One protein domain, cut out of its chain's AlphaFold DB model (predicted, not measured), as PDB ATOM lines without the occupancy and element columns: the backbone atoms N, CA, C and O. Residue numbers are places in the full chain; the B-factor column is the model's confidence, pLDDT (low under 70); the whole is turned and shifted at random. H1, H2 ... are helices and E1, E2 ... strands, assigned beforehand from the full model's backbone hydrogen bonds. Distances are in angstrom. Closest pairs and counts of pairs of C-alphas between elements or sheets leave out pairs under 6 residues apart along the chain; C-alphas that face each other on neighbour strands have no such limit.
ATOM      1  N   THR A   8     -42.491  48.155   0.964       59.81
ATOM      2  CA  THR A   8     -43.326  47.095   0.385       59.81
ATOM      3  C   THR A   8     -42.658  45.721   0.394       59.81
ATOM      4  O   THR A   8     -43.321  44.737   0.690       59.81
ATOM      5  N   GLU A   9     -41.349  45.634   0.131       66.00
ATOM      6  CA  GLU A   9     -40.606  44.366   0.192       66.00
ATOM      7  C   GLU A   9     -40.580  43.839   1.635       66.00
ATOM      8  O   GLU A   9     -40.742  42.643   1.851       66.00
ATOM      9  N   TRP A  10     -40.467  44.725   2.629       78.00
ATOM     10  CA  TRP A  10     -40.503  44.358   4.050       78.00
ATOM     11  C   TRP A  10     -41.878  43.904   4.554       78.00
ATOM     12  O   TRP A  10     -41.928  43.139   5.512       78.00
ATOM     13  N   ALA A  11     -42.979  44.306   3.915       78.00
ATOM     14  CA  ALA A  11     -44.333  43.907   4.318       78.00
ATOM     15  C   ALA A  11     -44.611  42.396   4.147       78.00
ATOM     16  O   ALA A  11     -45.562  41.865   4.731       78.00
ATOM     17  N   HIS A  12     -43.774  41.707   3.365       83.56
ATOM     18  CA  HIS A  12     -43.845  40.264   3.135       83.56
ATOM     19  C   HIS A  12     -42.944  39.447   4.068       83.56
ATOM     20  O   HIS A  12     -42.835  38.236   3.884       83.56
ATOM     21  N   PHE A  13     -42.297  40.064   5.061       88.81
ATOM     22  CA  PHE A  13     -41.386  39.362   5.963       88.81
ATOM     23  C   PHE A  13     -41.607  39.730   7.429       88.81
ATOM     24  O   PHE A  13     -41.808  40.893   7.772       88.81
ATOM     25  N   VAL A  14     -41.503  38.728   8.299       88.25
ATOM     26  CA  VAL A  14     -41.579  38.860   9.758       88.25
ATOM     27  C   VAL A  14     -40.155  38.916  10.309       88.25
ATOM     28  O   VAL A  14     -39.341  38.036  10.020       88.25
ATOM     29  N   LYS A  15     -39.826  39.972  11.060       87.06
ATOM     30  CA  LYS A  15     -38.493  40.166  11.663       87.06
ATOM     31  C   LYS A  15     -38.359  39.380  12.964       87.06
ATOM     32  O   LYS A  15     -39.322  39.268  13.711       87.06
ATOM     33  N   THR A  16     -37.158  38.890  13.250       82.69
ATOM     34  CA  THR A  16     -36.875  38.142  14.486       82.69
ATOM     35  C   THR A  16     -35.657  38.706  15.208       82.69
ATOM     36  O   THR A  16     -35.687  39.859  15.630       82.69
ATOM     37  N   ALA A  17     -34.580  37.935  15.337       78.94
ATOM     38  CA  ALA A  17     -33.364  38.335  16.021       78.94
ATOM     39  C   ALA A  17     -32.392  39.078  15.092       78.94
ATOM     40  O   ALA A  17     -32.368  38.892  13.868       78.94
ATOM     41  N   HIS A  18     -31.550  39.912  15.695       74.50
ATOM     42  CA  HIS A  18     -30.451  40.580  15.010       74.50
ATOM     43  C   HIS A  18     -29.259  39.622  14.860       74.50
ATOM     44  O   HIS A  18     -28.837  38.995  15.829       74.50
ATOM     45  N   LYS A  19     -28.689  39.504  13.657       66.38
ATOM     46  CA  LYS A  19     -27.510  38.669  13.403       66.38
ATOM     47  C   LYS A  19     -26.251  39.439  13.815       66.38
ATOM     48  O   LYS A  19     -25.804  40.324  13.083       66.38
ATOM     49  N   ALA A  20     -25.697  39.086  14.977       52.50
ATOM     50  CA  ALA A  20     -24.644  39.830  15.682       52.50
ATOM     51  C   ALA A  20     -23.409  40.191  14.829       52.50
ATOM     52  O   ALA A  20     -22.876  41.282  14.985       52.50
ATOM     53  N   ASN A  21     -23.013  39.346  13.869       55.41
ATOM     54  CA  ASN A  21     -21.772  39.539  13.101       55.41
ATOM     55  C   ASN A  21     -21.935  40.249  11.743       55.41
ATOM     56  O   ASN A  21     -20.940  40.437  11.052       55.41
ATOM     57  N   LEU A  22     -23.152  40.593  11.293       53.97
ATOM     58  CA  LEU A  22     -23.348  41.106   9.922       53.97
ATOM     59  C   LEU A  22     -24.310  42.303   9.781       53.97
ATOM     60  O   LEU A  22     -24.648  42.647   8.654       53.97
ATOM     61  N   SER A  23     -24.770  42.951  10.854       64.81
ATOM     62  CA  SER A  23     -25.716  44.094  10.772       64.81
ATOM     63  C   SER A  23     -27.023  43.795   9.998       64.81
ATOM     64  O   SER A  23     -27.680  44.705   9.486       64.81
ATOM     65  N   TYR A  24     -27.415  42.516   9.890       77.44
ATOM     66  CA  TYR A  24     -28.650  42.065   9.231       77.44
ATOM     67  C   TYR A  24     -29.597  41.412  10.240       77.44
ATOM     68  O   TYR A  24     -29.174  40.869  11.254       77.44
ATOM     69  N   TRP A  25     -30.893  41.423   9.935       80.00
ATOM     70  CA  TRP A  25     -31.919  40.730  10.718       80.00
ATOM     71  C   TRP A  25     -32.172  39.338  10.152       80.00
ATOM     72  O   TRP A  25     -32.108  39.158   8.935       80.00
ATOM     73  N   TRP A  26     -32.515  38.379  11.006       86.31
ATOM     74  CA  TRP A  26     -33.170  37.154  10.564       86.31
ATOM     75  C   TRP A  26     -34.641  37.441  10.268       86.31
ATOM     76  O   TRP A  26     -35.331  38.121  11.038       86.31
ATOM     77  N   VAL A  27     -35.112  36.956   9.123       89.69
ATOM     78  CA  VAL A  27     -36.467  37.203   8.634       89.69
ATOM     79  C   VAL A  27     -37.112  35.913   8.149       89.69
ATOM     80  O   VAL A  27     -36.445  35.066   7.563       89.69
ATOM     81  N   TYR A  28     -38.420  35.790   8.343       90.94
ATOM     82  CA  TYR A  28     -39.227  34.707   7.784       90.94
ATOM     83  C   TYR A  28     -40.198  35.272   6.755       90.94
ATOM     84  O   TYR A  28     -40.746  36.357   6.945       90.94
ATOM     85  N   CYS A  29     -40.413  34.559   5.649       90.06
ATOM     86  CA  CYS A  29     -41.422  34.952   4.668       90.06
ATOM     87  C   CYS A  29     -42.817  34.844   5.289       90.06
ATOM     88  O   CYS A  29     -43.236  33.761   5.698       90.06
ATOM     89  N   ARG A  30     -43.552  35.959   5.321       88.50
ATOM     90  CA  ARG A  30     -44.903  36.058   5.885       88.50
ATOM     91  C   ARG A  30     -45.854  35.040   5.258       88.50
ATOM     92  O   ARG A  30     -46.641  34.443   5.976       88.50
ATOM     93  N   HIS A  31     -45.755  34.793   3.952       87.56
ATOM     94  CA  HIS A  31     -46.622  33.829   3.268       87.56
ATOM     95  C   HIS A  31     -46.353  32.384   3.704       87.56
ATOM     96  O   HIS A  31     -47.293  31.638   3.950       87.56
ATOM     97  N   CYS A  32     -45.080  32.002   3.858       87.12
ATOM     98  CA  CYS A  32     -44.713  30.675   4.355       87.12
ATOM     99  C   CYS A  32     -45.152  30.481   5.811       87.12
ATOM    100  O   CYS A  32     -45.588  29.398   6.178       87.12
ATOM    101  N   VAL A  33     -45.067  31.537   6.626       87.19
ATOM    102  CA  VAL A  33     -45.537  31.517   8.017       87.19
ATOM    103  C   VAL A  33     -47.057  31.347   8.080       87.19
ATOM    104  O   VAL A  33     -47.530  30.476   8.797       87.19
ATOM    105  N   ILE A  34     -47.824  32.109   7.293       84.31
ATOM    106  CA  ILE A  34     -49.293  31.975   7.237       84.31
ATOM    107  C   ILE A  34     -49.695  30.572   6.776       84.31
ATOM    108  O   ILE A  34     -50.582  29.973   7.375       84.31
ATOM    109  N   ALA A  35     -49.034  30.037   5.746       84.31
ATOM    110  CA  ALA A  35     -49.297  28.685   5.259       84.31
ATOM    111  C   ALA A  35     -49.000  27.618   6.326       84.31
ATOM    112  O   ALA A  35     -49.772  26.678   6.475       84.31
ATOM    113  N   ALA A  36     -47.924  27.786   7.100       84.88
ATOM    114  CA  ALA A  36     -47.587  26.875   8.189       84.88
ATOM    115  C   ALA A  36     -48.596  26.941   9.348       84.88
ATOM    116  O   ALA A  36     -48.981  25.896   9.864       84.88
ATOM    117  N   ILE A  37     -49.074  28.137   9.715       83.19
ATOM    118  CA  ILE A  37     -50.120  28.291  10.740       83.19
ATOM    119  C   ILE A  37     -51.436  27.667  10.259       83.19
ATOM    120  O   ILE A  37     -52.059  26.914  10.995       83.19
ATOM    121  N   ALA A  38     -51.834  27.926   9.011       82.31
ATOM    122  CA  ALA A  38     -53.061  27.372   8.436       82.31
ATOM    123  C   ALA A  38     -53.014  25.838   8.294       82.31
ATOM    124  O   ALA A  38     -54.042  25.181   8.412       82.31
ATOM    125  N   ALA A  39     -51.830  25.261   8.063       81.25
ATOM    126  CA  ALA A  39     -51.642  23.812   8.053       81.25
ATOM    127  C   ALA A  39     -51.702  23.191   9.461       81.25
ATOM    128  O   ALA A  39     -52.120  22.045   9.597       81.25
ATOM    129  N   ALA A  40     -51.287  23.930  10.495       79.31
ATOM    130  CA  ALA A  40     -51.340  23.480  11.887       79.31
ATOM    131  C   ALA A  40     -52.739  23.634  12.516       79.31
ATOM    132  O   ALA A  40     -53.117  22.833  13.366       79.31
ATOM    133  N   GLU A  41     -53.511  24.640  12.092       81.00
ATOM    134  CA  GLU A  41     -54.833  24.981  12.633       81.00
ATOM    135  C   GLU A  41     -55.851  25.221  11.492       81.00
ATOM    136  O   GLU A  41     -56.144  26.373  11.153       81.00
ATOM    137  N   PRO A  42     -56.408  24.156  10.879       74.69
ATOM    138  CA  PRO A  42     -57.216  24.260   9.656       74.69
ATOM    139  C   PRO A  42     -58.550  25.011   9.822       74.69
ATOM    140  O   PRO A  42     -59.052  25.572   8.849       74.69
ATOM    141  N   ASP A  43     -59.099  25.088  11.039       75.38
ATOM    142  CA  ASP A  43     -60.372  25.773  11.325       75.38
ATOM    143  C   ASP A  43     -60.215  27.278  11.605       75.38
ATOM    144  O   ASP A  43     -61.197  28.010  11.774       75.38
ATOM    145  N   ARG A  44     -58.978  27.784  11.668       75.12
ATOM    146  CA  ARG A  44     -58.712  29.178  12.022       75.12
ATOM    147  C   ARG A  44     -58.792  30.079  10.792       75.12
ATOM    148  O   ARG A  44     -58.095  29.895   9.798       75.12
ATOM    149  N   GLN A  45     -59.622  31.119  10.870       75.12
ATOM    150  CA  GLN A  45     -59.785  32.071   9.769       75.12
ATOM    151  C   GLN A  45     -58.469  32.792   9.439       75.12
ATOM    152  O   GLN A  45     -57.807  33.344  10.318       75.12
ATOM    153  N   ILE A  46     -58.144  32.891   8.145       68.38
ATOM    154  CA  ILE A  46     -56.914  33.532   7.637       68.38
ATOM    155  C   ILE A  46     -56.765  34.980   8.140       68.38
ATOM    156  O   ILE A  46     -55.656  35.421   8.437       68.38
ATOM    157  N   ALA A  47     -57.872  35.715   8.298       68.00
ATOM    158  CA  ALA A  47     -57.861  37.075   8.839       68.00
ATOM    159  C   ALA A  47     -57.345  37.141  10.291       68.00
ATOM    160  O   ALA A  47     -56.639  38.083  10.640       68.00
ATOM    161  N   ALA A  48     -57.628  36.118  11.104       71.88
ATOM    162  CA  ALA A  48     -57.148  36.003  12.482       71.88
ATOM    163  C   ALA A  48     -55.693  35.501  12.578       71.88
ATOM    164  O   ALA A  48     -55.052  35.673  13.612       71.88
ATOM    165  N   ILE A  49     -55.171  34.884  11.510       76.19
ATOM    166  CA  ILE A  49     -53.774  34.427  11.390       76.19
ATOM    167  C   ILE A  49     -52.862  35.565  10.904       76.19
ATOM    168  O   ILE A  49     -51.686  35.633  11.257       76.19
ATOM    169  N   ASN A  50     -53.388  36.479  10.085       78.38
ATOM    170  CA  ASN A  50     -52.604  37.488   9.375       78.38
ATOM    171  C   ASN A  50     -52.367  38.793  10.167       78.38
ATOM    172  O   ASN A  50     -52.212  39.864   9.567       78.38
ATOM    173  N   THR A  51     -52.330  38.721  11.498       81.31
ATOM    174  CA  THR A  51     -51.984  39.846  12.378       81.31
ATOM    175  C   THR A  51     -50.497  39.811  12.752       81.31
ATOM    176  O   THR A  51     -49.913  38.726  12.840       81.31
ATOM    177  N   PRO A  52     -49.837  40.967  12.962       78.06
ATOM    178  CA  PRO A  52     -48.436  41.005  13.384       78.06
ATOM    179  C   PRO A  52     -48.169  40.155  14.631       78.06
ATOM    180  O   PRO A  52     -47.180  39.427  14.675       78.06
ATOM    181  N   GLU A  53     -49.072  40.193  15.610       80.94
ATOM    182  CA  GLU A  53     -48.944  39.490  16.884       80.94
ATOM    183  C   GLU A  53     -48.974  37.968  16.697       80.94
ATOM    184  O   GLU A  53     -48.102  37.272  17.218       80.94
ATOM    185  N   ALA A  54     -49.916  37.444  15.902       79.69
ATOM    186  CA  ALA A  54     -50.023  36.008  15.630       79.69
ATOM    187  C   ALA A  54     -48.810  35.482  14.847       79.69
ATOM    188  O   ALA A  54     -48.277  34.413  15.152       79.69
ATOM    189  N   LEU A  55     -48.327  36.263  13.877       84.56
ATOM    190  CA  LEU A  55     -47.153  35.919  13.075       84.56
ATOM    191  C   LEU A  55     -45.868  35.913  13.910       84.56
ATOM    192  O   LEU A  55     -45.063  34.992  13.783       84.56
ATOM    193  N   HIS A  56     -45.665  36.914  14.768       86.88
ATOM    194  CA  HIS A  56     -44.503  36.963  15.657       86.88
ATOM    195  C   HIS A  56     -44.551  35.868  16.733       86.88
ATOM    196  O   HIS A  56     -43.507  35.285  17.025       86.88
ATOM    197  N   ALA A  57     -45.732  35.542  17.272       85.75
ATOM    198  CA  ALA A  57     -45.905  34.463  18.246       85.75
ATOM    199  C   ALA A  57     -45.544  33.090  17.658       85.75
ATOM    200  O   ALA A  57     -44.774  32.353  18.268       85.75
ATOM    201  N   PHE A  58     -46.026  32.776  16.450       85.38
ATOM    202  CA  PHE A  58     -45.688  31.522  15.771       85.38
ATOM    203  C   PHE A  58     -44.203  31.449  15.409       85.38
ATOM    204  O   PHE A  58     -43.544  30.438  15.637       85.38
ATOM    205  N   VAL A  59     -43.636  32.540  14.887       87.00
ATOM    206  CA  VAL A  59     -42.208  32.590  14.551       87.00
ATOM    207  C   VAL A  59     -41.322  32.445  15.795       87.00
ATOM    208  O   VAL A  59     -40.240  31.873  15.699       87.00
ATOM    209  N   GLY A  60     -41.782  32.900  16.964       81.94
ATOM    210  CA  GLY A  60     -41.106  32.680  18.244       81.94
ATOM    211  C   GLY A  60     -41.072  31.216  18.706       81.94
ATOM    212  O   GLY A  60     -40.256  30.885  19.560       81.94
ATOM    213  N   GLN A  61     -41.919  30.347  18.143       82.19
ATOM    214  CA  GLN A  61     -41.954  28.905  18.423       82.19
ATOM    215  C   GLN A  61     -41.105  28.085  17.436       82.19
ATOM    216  O   GLN A  61     -40.893  26.891  17.650       82.19
ATOM    217  N   LEU A  62     -40.619  28.701  16.350       78.69
ATOM    218  CA  LEU A  62     -39.754  28.039  15.375       78.69
ATOM    219  C   LEU A  62     -38.333  27.858  15.937       78.69
ATOM    220  O   LEU A  62     -37.863  28.696  16.713       78.69
ATOM    221  N   PRO A  63     -37.618  26.790  15.534       67.88
ATOM    222  CA  PRO A  63     -36.248  26.565  15.975       67.88
ATOM    223  C   PRO A  63     -35.329  27.734  15.573       67.88
ATOM    224  O   PRO A  63     -35.596  28.434  14.588       67.88
ATOM    225  N   PRO A  64     -34.232  27.966  16.320       65.38
ATOM    226  CA  PRO A  64     -33.301  29.047  16.028       65.38
ATOM    227  C   PRO A  64     -32.724  28.925  14.605       65.38
ATOM    228  O   PRO A  64     -32.561  27.816  14.093       65.38
ATOM    229  N   PRO A  65     -32.384  30.057  13.959       62.53
ATOM    230  CA  PRO A  65     -32.110  30.153  12.519       62.53
ATOM    231  C   PRO A  65     -30.895  29.355  12.005       62.53
ATOM    232  O   PRO A  65     -30.690  29.304  10.792       62.53
ATOM    233  N   ASP A  66     -30.120  28.733  12.895       61.94
ATOM    234  CA  ASP A  66     -28.960  27.899  12.569       61.94
ATOM    235  C   ASP A  66     -29.302  26.390  12.495       61.94
ATOM    236  O   ASP A  66     -28.447  25.585  12.130       61.94
ATOM    237  N   ALA A  67     -30.544  25.992  12.803       55.62
ATOM    238  CA  ALA A  67     -31.012  24.614  12.663       55.62
ATOM    239  C   ALA A  67     -31.550  24.356  11.241       55.62
ATOM    240  O   ALA A  67     -32.518  24.985  10.804       55.62
ATOM    241  N   GLU A  68     -30.946  23.415  10.506       51.38
ATOM    242  CA  GLU A  68     -31.451  22.952   9.206       51.38
ATOM    243  C   GLU A  68     -32.767  22.175   9.382       51.38
ATOM    244  O   GLU A  68     -32.786  20.957   9.517       51.38
ATOM    245  N   SER A  69     -33.894  22.889   9.389       52.72
ATOM    246  CA  SER A  69     -35.220  22.278   9.271       52.72
ATOM    247  C   SER A  69     -35.620  22.152   7.799       52.72
ATOM    248  O   SER A  69     -35.642  23.141   7.059       52.72
ATOM    249  N   THR A  70     -35.963  20.934   7.376       53.31
ATOM    250  CA  THR A  70     -36.509  20.614   6.043       53.31
ATOM    251  C   THR A  70     -38.040  20.655   5.994       53.31
ATOM    252  O   THR A  70     -38.613  20.609   4.908       53.31
ATOM    253  N   ALA A  71     -38.709  20.790   7.143       56.31
ATOM    254  CA  ALA A  71     -40.164  20.756   7.275       56.31
ATOM    255  C   ALA A  71     -40.663  21.997   8.037       56.31
ATOM    256  O   ALA A  71     -40.950  21.944   9.230       56.31
ATOM    257  N   GLY A  72     -40.722  23.150   7.361       67.25
ATOM    258  CA  GLY A  72     -41.278  24.386   7.926       67.25
ATOM    259  C   GLY A  72     -40.779  25.674   7.257       67.25
ATOM    260  O   GLY A  72     -39.959  25.625   6.336       67.25
ATOM    261  N   PRO A  73     -41.261  26.855   7.695       77.50
ATOM    262  CA  PRO A  73     -40.790  28.142   7.188       77.50
ATOM    263  C   PRO A  73     -39.294  28.316   7.468       77.50
ATOM    264  O   PRO A  73     -38.863  28.271   8.616       77.50
ATOM    265  N   ARG A  74     -38.492  28.549   6.424       81.94
ATOM    266  CA  ARG A  74     -37.037  28.716   6.550       81.94
ATOM    267  C   ARG A  74     -36.659  30.136   6.981       81.94
ATOM    268  O   ARG A  74     -37.146  31.110   6.401       81.94
ATOM    269  N   ALA A  75     -35.723  30.247   7.925       84.19
ATOM    270  CA  ALA A  75     -35.103  31.515   8.290       84.19
ATOM    271  C   ALA A  75     -34.220  32.050   7.151       84.19
ATOM    272  O   ALA A  75     -33.391  31.336   6.581       84.19
ATOM    273  N   LEU A  76     -34.370  33.330   6.826       84.50
ATOM    274  CA  LEU A  76     -33.614  34.014   5.783       84.50
ATOM    275  C   LEU A  76     -32.794  35.143   6.393       84.50
ATOM    276  O   LEU A  76     -33.229  35.838   7.313       84.50
ATOM    277  N   VAL A  77     -31.612  35.391   5.834       84.62
ATOM    278  CA  VAL A  77     -30.872  36.616   6.144       84.62
ATOM    279  C   VAL A  77     -31.584  37.780   5.456       84.62
ATOM    280  O   VAL A  77     -31.817  37.728   4.249       84.62
ATOM    281  N   GLY A  78     -31.889  38.847   6.199       80.38
ATOM    282  CA  GLY A  78     -32.576  40.069   5.753       80.38
ATOM    283  C   GLY A  78     -31.762  40.948   4.795       80.38
ATOM    284  O   GLY A  78     -31.654  42.159   4.989       80.38
ATOM    285  N   ARG A  79     -31.151  40.333   3.778       81.44
ATOM    286  CA  ARG A  79     -30.510  40.965   2.621       81.44
ATOM    287  C   ARG A  79     -31.513  41.027   1.470       81.44
ATOM    288  O   ARG A  79     -32.172  40.036   1.164       81.44
ATOM    289  N   ARG A  80     -31.567  42.164   0.768       77.19
ATOM    290  CA  ARG A  80     -32.521  42.404  -0.331       77.19
ATOM    291  C   ARG A  80     -32.496  41.332  -1.419       77.19
ATOM    292  O   ARG A  80     -33.553  40.923  -1.886       77.19
ATOM    293  N   SER A  81     -31.307  40.898  -1.833       77.12
ATOM    294  CA  SER A  81     -31.145  39.859  -2.855       77.12
ATOM    295  C   SER A  81     -31.756  38.527  -2.415       77.12
ATOM    296  O   SER A  81     -32.470  37.906  -3.194       77.12
ATOM    297  N   VAL A  82     -31.554  38.142  -1.152       80.62
ATOM    298  CA  VAL A  82     -32.089  36.905  -0.559       80.62
ATOM    299  C   VAL A  82     -33.611  36.976  -0.427       80.62
ATOM    300  O   VAL A  82     -34.313  36.058  -0.840       80.62
ATOM    301  N   MET A  83     -34.131  38.099   0.075       84.00
ATOM    302  CA  MET A  83     -35.572  38.338   0.203       84.00
ATOM    303  C   MET A  83     -36.275  38.312  -1.165       84.00
ATOM    304  O   MET A  83     -37.309  37.666  -1.317       84.00
ATOM    305  N   LYS A  84     -35.697  38.956  -2.189       79.94
ATOM    306  CA  LYS A  84     -36.247  38.934  -3.554       79.94
ATOM    307  C   LYS A  84     -36.191  37.555  -4.198       79.94
ATOM    308  O   LYS A  84     -37.178  37.150  -4.802       79.94
ATOM    309  N   ALA A  85     -35.067  36.852  -4.069       79.81
ATOM    310  CA  ALA A  85     -34.918  35.504  -4.606       79.81
ATOM    311  C   ALA A  85     -35.952  34.550  -3.991       79.81
ATOM    312  O   ALA A  85     -36.609  33.812  -4.719       79.81
ATOM    313  N   HIS A  86     -36.169  34.639  -2.674       84.56
ATOM    314  CA  HIS A  86     -37.185  33.839  -2.002       84.56
ATOM    315  C   HIS A  86     -38.607  34.199  -2.447       84.56
ATOM    316  O   HIS A  86     -39.371  33.300  -2.771       84.56
ATOM    317  N   LEU A  87     -38.976  35.487  -2.512       82.31
ATOM    318  CA  LEU A  87     -40.318  35.888  -2.965       82.31
ATOM    319  C   LEU A  87     -40.616  35.440  -4.399       82.31
ATOM    320  O   LEU A  87     -41.748  35.064  -4.678       82.31
ATOM    321  N   ALA A  88     -39.617  35.448  -5.284       78.38
ATOM    322  CA  ALA A  88     -39.770  34.976  -6.659       78.38
ATOM    323  C   ALA A  88     -40.006  33.456  -6.760       78.38
ATOM    324  O   ALA A  88     -40.537  32.991  -7.763       78.38
ATOM    325  N   GLN A  89     -39.606  32.692  -5.740       79.12
ATOM    326  CA  GLN A  89     -39.700  31.227  -5.691       79.12
ATOM    327  C   GLN A  89     -40.750  30.726  -4.683       79.12
ATOM    328  O   GLN A  89     -40.975  29.523  -4.561       79.12
ATOM    329  N   CYS A  90     -41.380  31.624  -3.925       81.88
ATOM    330  CA  CYS A  90     -42.301  31.270  -2.855       81.88
ATOM    331  C   CYS A  90     -43.646  30.819  -3.436       81.88
ATOM    332  O   CYS A  90     -44.429  31.638  -3.906       81.88
TER     333      CYS A  90
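This is residues 8 to 90 of the 793 residues of an uncharacterized protein of Achlya hypogyna (UniProt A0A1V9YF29). A two-strand hairpin, E1 and E2, reaches toward one end of an elongated body, and a cluster of three helices, H1, H2 and H3, gathers at its open end, away from the turn. The fourth helix, H4, is set apart from that cluster, near E2, and a long stretch with no named element, residues 60 to 79, leads to it from H3, pairing briefly with E2 on the way. The 83 printed residues hold two named strands and four named helices, in the order E1 E2 H1 H2 H3 H4, with the sheet in the order E1 - E2, antiparallel; the class is mixed, helices and strands. The whole is compact, with a radius of gyration of the C-alphas of 12.6 A, and spans 40 by 26 by 23 A.

Begin with the sheet: E1, residues 13 to 19, and E2, residues 24 to 29, form a hairpin of antiparallel neighbours, their directions at 149 degrees. Look at N 14 and O 28, 2.8 A apart, and at N 26 and O 17, 2.9 A apart, both within hydrogen-bond range. At the open end C-alphas 13 and 29 face each other at 4.6 A. Residues 26 to 27 of E2 also pair, antiparallel, with residues 76 to 77, a stretch too short to be named. E2 is joined by a tight link, with 0 residues between, to H1, residues 30 to 40. Next find H3, residues 52 to 59, whose closest C-alpha to E1 is that of His 56, 6.9 A from that of Val 14. H1 and H3 touch, their closest C-alphas being those of Val 33 and Leu 55 at 6.9 A. They run the same way at a steep tilt of 68 degrees, only just short of about perpendicular. H2, residues 46 to 49, touches H1, and the closest C-alphas are those of Ile 34 and Ile 49, 6.6 A apart. H2 and H3 are close but not clearly touching, with the C-alphas of Ile 49 and Leu 55 at 7.0 A. H4, residues 80 to 89, is apart from H1, H2 and H3. Its closest C-alphas to E2 are those of Leu 87 and Cys 29, 7.8 A apart, while it is only just apart from E1, at 8.2 A. In H1, H3 and H4 every pair of O i and N i+4 is within hydrogen-bond range; H2 is too short for such a pair.

Find C-alpha 13 at (-41.386, 39.362, 5.963), where E1 begins; from there E1 runs 15.8 A to Lys 19. E2 comes back from Tyr 24 to Cys 29 over 15.3 A. Straight after it, H1 begins at C-alpha 30, (-44.903, 36.058, 5.885), and runs 15.4 A to Ala 40. H2 goes from Ile 46 to Ile 49, and H3 runs 10.5 A from Pro 52 to Val 59. H4 runs 14.3 A from Arg 80 to Gln 89, where you find C-alpha 89 at (-39.700, 31.227, -5.691).

The two C-alphas farthest apart are those of Asn 21, between the strands, and Asp 43, between H1 and H2, at 41.0 A. The printed part runs from residue 8 to residue 90 without a cut, and its first and last C-alphas are 16.2 A apart. The link from H3 to H4, 20 residues, is long; the other four links are tight. In the B-factor column the mean pLDDT of the printed part of this model is 77.0, with values under 70 at residues 8 to 9, 19 to 23, 46 to 47 and 63 to 72.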